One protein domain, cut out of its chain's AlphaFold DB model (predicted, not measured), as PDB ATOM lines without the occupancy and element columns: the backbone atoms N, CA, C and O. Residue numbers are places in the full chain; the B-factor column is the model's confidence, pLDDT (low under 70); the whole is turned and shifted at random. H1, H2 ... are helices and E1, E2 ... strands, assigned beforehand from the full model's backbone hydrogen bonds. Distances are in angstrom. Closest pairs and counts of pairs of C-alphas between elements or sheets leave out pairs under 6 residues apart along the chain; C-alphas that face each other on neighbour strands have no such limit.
ATOM      1  N   ASN A 144      10.744  32.012  40.240       91.31
ATOM      2  CA  ASN A 144       9.842  32.504  41.283       91.31
ATOM      3  C   ASN A 144       8.966  31.377  41.838       91.31
ATOM      4  O   ASN A 144       8.912  31.202  43.052       91.31
ATOM      5  N   ILE A 145       8.373  30.556  40.963       90.19
ATOM      6  CA  ILE A 145       7.551  29.408  41.374       90.19
ATOM      7  C   ILE A 145       8.414  28.369  42.098       90.19
ATOM      8  O   ILE A 145       8.004  27.814  43.113       90.19
ATOM      9  N   VAL A 146       9.634  28.119  41.614       90.94
ATOM     10  CA  VAL A 146      10.591  27.214  42.274       90.94
ATOM     11  C   VAL A 146      10.881  27.660  43.710       90.94
ATOM     12  O   VAL A 146      10.886  26.821  44.611       90.94
ATOM     13  N   LYS A 147      11.082  28.966  43.933       91.31
ATOM     14  CA  LYS A 147      11.298  29.545  45.268       91.31
ATOM     15  C   LYS A 147      10.046  29.462  46.141       91.31
ATOM     16  O   LYS A 147      10.152  29.053  47.291       91.31
ATOM     17  N   GLU A 148       8.880  29.808  45.598       88.69
ATOM     18  CA  GLU A 148       7.594  29.766  46.308       88.69
ATOM     19  C   GLU A 148       7.255  28.351  46.797       88.69
ATOM     20  O   GLU A 148       6.828  28.157  47.933       88.69
ATOM     21  N   LEU A 149       7.524  27.350  45.960       86.81
ATOM     22  CA  LEU A 149       7.328  25.936  46.274       86.81
ATOM     23  C   LEU A 149       8.476  25.315  47.080       86.81
ATOM     24  O   LEU A 149       8.426  24.121  47.383       86.81
ATOM     25  N   ASN A 150       9.520  26.089  47.392       90.38
ATOM     26  CA  ASN A 150      10.738  25.622  48.053       90.38
ATOM     27  C   ASN A 150      11.315  24.347  47.398       90.38
ATOM     28  O   ASN A 150      11.711  23.388  48.070       90.38
ATOM     29  N   LEU A 151      11.300  24.302  46.060       89.94
ATOM     30  CA  LEU A 151      11.791  23.154  45.302       89.94
ATOM     31  C   LEU A 151      13.321  23.160  45.294       89.94
ATOM     32  O   LEU A 151      13.930  24.183  44.976       89.94
ATOM     33  N   PRO A 152      13.976  22.023  45.577       92.62
ATOM     34  CA  PRO A 152      15.423  21.978  45.536       92.62
ATOM     35  C   PRO A 152      15.895  21.989  44.085       92.62
ATOM     36  O   PRO A 152      15.411  21.226  43.244       92.62
ATOM     37  N   THR A 153      16.887  22.825  43.814       94.56
ATOM     38  CA  THR A 153      17.532  22.947  42.510       94.56
ATOM     39  C   THR A 153      18.920  22.320  42.530       94.56
ATOM     40  O   THR A 153      19.540  22.127  43.579       94.56
ATOM     41  N   LYS A 154      19.408  21.956  41.349       95.69
ATOM     42  CA  LYS A 154      20.795  21.560  41.107       95.69
ATOM     43  C   LYS A 154      21.338  22.351  39.932       95.69
ATOM     44  O   LYS A 154      20.577  22.668  39.025       95.69
ATOM     45  N   LEU A 155      22.637  22.626  39.950       96.19
ATOM     46  CA  LEU A 155      23.324  23.208  38.803       96.19
ATOM     47  C   LEU A 155      23.357  22.205  37.646       96.19
ATOM     48  O   LEU A 155      23.539  21.003  37.856       96.19
ATOM     49  N   LEU A 156      23.157  22.710  36.437       93.38
ATOM     50  CA  LEU A 156      23.403  21.994  35.200       93.38
ATOM     51  C   LEU A 156      24.908  21.963  34.935       93.38
ATOM     52  O   LEU A 156      25.605  22.955  35.148       93.38
ATOM     53  N   ASN A 157      25.403  20.832  34.432       94.88
ATOM     54  CA  ASN A 157      26.801  20.718  34.007       94.88
ATOM     55  C   ASN A 157      27.087  21.620  32.798       94.88
ATOM     56  O   ASN A 157      28.176  22.173  32.680       94.88
ATOM     57  N   GLN A 158      26.087  21.789  31.931       95.19
ATOM     58  CA  GLN A 158      26.134  22.661  30.768       95.19
ATOM     59  C   GLN A 158      24.999  23.680  30.845       95.19
ATOM     60  O   GLN A 158      23.834  23.325  31.029       95.19
ATOM     61  N   LYS A 159      25.356  24.956  30.714       94.88
ATOM     62  CA  LYS A 159      24.399  26.061  30.690       94.88
ATOM     63  C   LYS A 159      23.612  26.039  29.381       94.88
ATOM     64  O   LYS A 159      24.195  25.830  28.320       94.88
ATOM     65  N   VAL A 160      22.308  26.286  29.457       93.38
ATOM     66  CA  VAL A 160      21.411  26.320  28.296       93.38
ATOM     67  C   VAL A 160      21.090  27.770  27.961       93.38
ATOM     68  O   VAL A 160      20.503  28.490  28.770       93.38
ATOM     69  N   TYR A 161      21.468  28.201  26.765       92.94
ATOM     70  CA  TYR A 161      21.130  29.517  26.236       92.94
ATOM     71  C   TYR A 161      19.820  29.405  25.461       92.94
ATOM     72  O   TYR A 161      19.665  28.504  24.640       92.94
ATOM     73  N   LEU A 162      18.865  30.288  25.751       89.94
ATOM     74  CA  LEU A 162      17.638  30.385  24.966       89.94
ATOM     75  C   LEU A 162      17.772  31.543  23.990       89.94
ATOM     76  O   LEU A 162      17.994  32.682  24.404       89.94
ATOM     77  N   GLU A 163      17.594  31.251  22.712       90.50
ATOM     78  CA  GLU A 163      17.664  32.221  21.631       90.50
ATOM     79  C   GLU A 163      16.494  32.053  20.663       90.50
ATOM     80  O   GLU A 163      15.897  30.986  20.530       90.50
ATOM     81  N   THR A 164      16.130  33.154  20.017       87.25
ATOM     82  CA  THR A 164      15.230  33.149  18.862       87.25
ATOM     83  C   THR A 164      15.888  32.456  17.673       87.25
ATOM     84  O   THR A 164      17.108  32.324  17.618       87.25
ATOM     85  N   VAL A 165      15.097  32.125  16.650       85.69
ATOM     86  CA  VAL A 165      15.594  31.562  15.377       85.69
ATOM     87  C   VAL A 165      16.654  32.428  14.679       85.69
ATOM     88  O   VAL A 165      17.408  31.922  13.859       85.69
ATOM     89  N   ASN A 166      16.744  33.717  15.026       92.94
ATOM     90  CA  ASN A 166      17.739  34.649  14.491       92.94
ATOM     91  C   ASN A 166      18.988  34.781  15.390       92.94
ATOM     92  O   ASN A 166      19.754  35.727  15.224       92.94
ATOM     93  N   GLY A 167      19.160  33.919  16.399       91.25
ATOM     94  CA  GLY A 167      20.292  33.953  17.339       91.25
ATOM     95  C   GLY A 167      20.224  35.064  18.395       91.25
ATOM     96  O   GLY A 167      21.165  35.270  19.157       91.25
ATOM     97  N   LYS A 168      19.120  35.827  18.468       94.44
ATOM     98  CA  LYS A 168      18.943  36.834  19.526       94.44
ATOM     99  C   LYS A 168      18.570  36.144  20.844       94.44
ATOM    100  O   LYS A 168      17.571  35.417  20.835       94.44
ATOM    101  N   PRO A 169      19.269  36.405  21.963       93.44
ATOM    102  CA  PRO A 169      18.941  35.805  23.251       93.44
ATOM    103  C   PRO A 169      17.533  36.205  23.716       93.44
ATOM    104  O   PRO A 169      17.129  37.364  23.600       93.44
ATOM    105  N   LEU A 170      16.789  35.228  24.236       90.12
ATOM    106  CA  LEU A 170      15.450  35.394  24.814       90.12
ATOM    107  C   LEU A 170      15.489  35.761  26.301       90.12
ATOM    108  O   LEU A 170      14.508  36.279  26.831       90.12
ATOM    109  N   ILE A 171      16.600  35.466  26.972       91.44
ATOM    110  CA  ILE A 171      16.821  35.722  28.395       91.44
ATOM    111  C   ILE A 171      18.224  36.295  28.604       91.44
ATOM    112  O   ILE A 171      19.166  35.898  27.919       91.44
ATOM    113  N   ASP A 172      18.369  37.195  29.577       93.38
ATOM    114  CA  ASP A 172      19.637  37.891  29.859       93.38
ATOM    115  C   ASP A 172      20.717  36.971  30.443       93.38
ATOM    116  O   ASP A 172      21.896  37.315  30.502       93.38
ATOM    117  N   SER A 173      20.322  35.806  30.948       92.81
ATOM    118  CA  SER A 173      21.220  34.846  31.583       92.81
ATOM    119  C   SER A 173      20.821  33.431  31.201       92.81
ATOM    120  O   SER A 173      19.628  33.130  31.193       92.81
ATOM    121  N   PRO A 174      21.787  32.549  30.904       94.50
ATOM    122  CA  PRO A 174      21.475  31.180  30.539       94.50
ATOM    123  C   PRO A 174      20.834  30.429  31.705       94.50
ATOM    124  O   PRO A 174      21.096  30.711  32.876       94.50
ATOM    125  N   ILE A 175      20.047  29.414  31.374       94.50
ATOM    126  CA  ILE A 175      19.513  28.475  32.351       94.50
ATOM    127  C   ILE A 175      20.671  27.608  32.837       94.50
ATOM    128  O   ILE A 175      21.294  26.875  32.069       94.50
ATOM    129  N   ASP A 176      20.960  27.694  34.127       96.31
ATOM    130  CA  ASP A 176      22.076  27.003  34.769       96.31
ATOM    131  C   ASP A 176      21.626  26.050  35.877       96.31
ATOM    132  O   ASP A 176      22.457  25.389  36.493       96.31
ATOM    133  N   THR A 177      20.322  25.950  36.133       95.19
ATOM    134  CA  THR A 177      19.760  25.116  37.193       95.19
ATOM    135  C   THR A 177      18.563  24.305  36.713       95.19
ATOM    136  O   THR A 177      17.840  24.692  35.798       95.19
ATOM    137  N   PHE A 178      18.337  23.159  37.353       93.31
ATOM    138  CA  PHE A 178      17.182  22.299  37.114       93.31
ATOM    139  C   PHE A 178      16.612  21.738  38.419       93.31
ATOM    140  O   PHE A 178      17.315  21.609  39.426       93.31
ATOM    141  N   VAL A 179      15.333  21.360  38.393       91.12
ATOM    142  CA  VAL A 179      14.670  20.667  39.506       91.12
ATOM    143  C   VAL A 179      14.816  19.151  39.308       91.12
ATOM    144  O   VAL A 179      14.363  18.617  38.292       91.12
ATOM    145  N   PRO A 180      15.435  18.405  40.245       88.31
ATOM    146  CA  PRO A 180      15.607  16.963  40.101       88.31
ATOM    147  C   PRO A 180      14.273  16.211  40.043       88.31
ATOM    148  O   PRO A 180      13.382  16.450  40.857       88.31
ATOM    149  N   LYS A 181      14.190  15.191  39.176       78.25
ATOM    150  CA  LYS A 181      12.981  14.376  38.918       78.25
ATOM    151  C   LYS A 181      12.282  13.795  40.148       78.25
ATOM    152  O   LYS A 181      11.101  13.475  40.076       78.25
ATOM    153  N   LYS A 182      12.985  13.629  41.274       81.81
ATOM    154  CA  LYS A 182      12.366  13.180  42.533       81.81
ATOM    155  C   LYS A 182      11.281  14.143  43.041       81.81
ATOM    156  O   LYS A 182      10.422  13.722  43.808       81.81
ATOM    157  N   HIS A 183      11.282  15.394  42.585       72.25
ATOM    158  CA  HIS A 183      10.264  16.393  42.888       72.25
ATOM    159  C   HIS A 183       9.363  16.582  41.666       72.25
ATOM    160  O   HIS A 183       9.539  17.496  40.866       72.25
ATOM    161  N   ARG A 184       8.416  15.651  41.489       67.06
ATOM    162  CA  ARG A 184       7.411  15.726  40.419       67.06
ATOM    163  C   ARG A 184       6.373  16.781  40.773       67.06
ATOM    164  O   ARG A 184       5.562  16.567  41.672       67.06
ATOM    165  N   VAL A 185       6.366  17.874  40.019       68.56
ATOM    166  CA  VAL A 185       5.228  18.792  39.980       68.56
ATOM    167  C   VAL A 185       4.115  18.083  39.213       68.56
ATOM    168  O   VAL A 185       4.274  17.736  38.043       68.56
ATOM    169  N   LYS A 186       3.010  17.788  39.897       71.81
ATOM    170  CA  LYS A 186       1.814  17.223  39.272       71.81
ATOM    171  C   LYS A 186       0.790  18.329  39.115       71.81
ATOM    172  O   LYS A 186       0.371  18.921  40.102       71.81
TER     173      LYS A 186
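Overview. This is residues 144 to 186 of the 318 residues of an uncharacterized protein of Smittium megazygosporum (UniProt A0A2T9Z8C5). With little regular structure, this is a drawn-out two-stranded hairpin, E1 and E2, whose long loop, residues 161 to 174, makes one end of the length, while the short helix H1 and the closing tail lie toward the other end. The printed part has 43 residues, with H1, E1 and E2 in that order; the sheet, E1 - E2, is antiparallel. The class is mixed, helices and strands, with only 16 residues in named elements. The whole is loose, with a radius of gyration of the C-alphas of 12.7 A, and elongated, spanning 35 by 21 by 17 A.

Along the chain. H1, residues 144 to 148, begins at C-alpha 144 (9.842, 32.504, 41.283) and measures 6.1 A. E1, residues 154 to 160, measures 13.7 A. E2, residues 175 to 178, measures 8.1 A and ends at C-alpha 178 (17.182, 22.299, 37.114).

Arrangement. E1 and E2 form an antiparallel hairpin, their directions at 144 degrees. N 156 and O 176, 2.8 A apart, are within hydrogen-bond range. C-alphas 155 and 177 face each other at 4.4 A. H1 and E2 are apart. In H1 every O i to N i+4 pair is within hydrogen-bond range.

Size, cuts and confidence. The C-alphas farthest apart, of Asn 166 and Lys 182, are 35.7 A apart. The printed part has no cut. The link from H1 to E1 is tight; that from E1 to E2 is long. Residues 184 to 185 have pLDDT under 70.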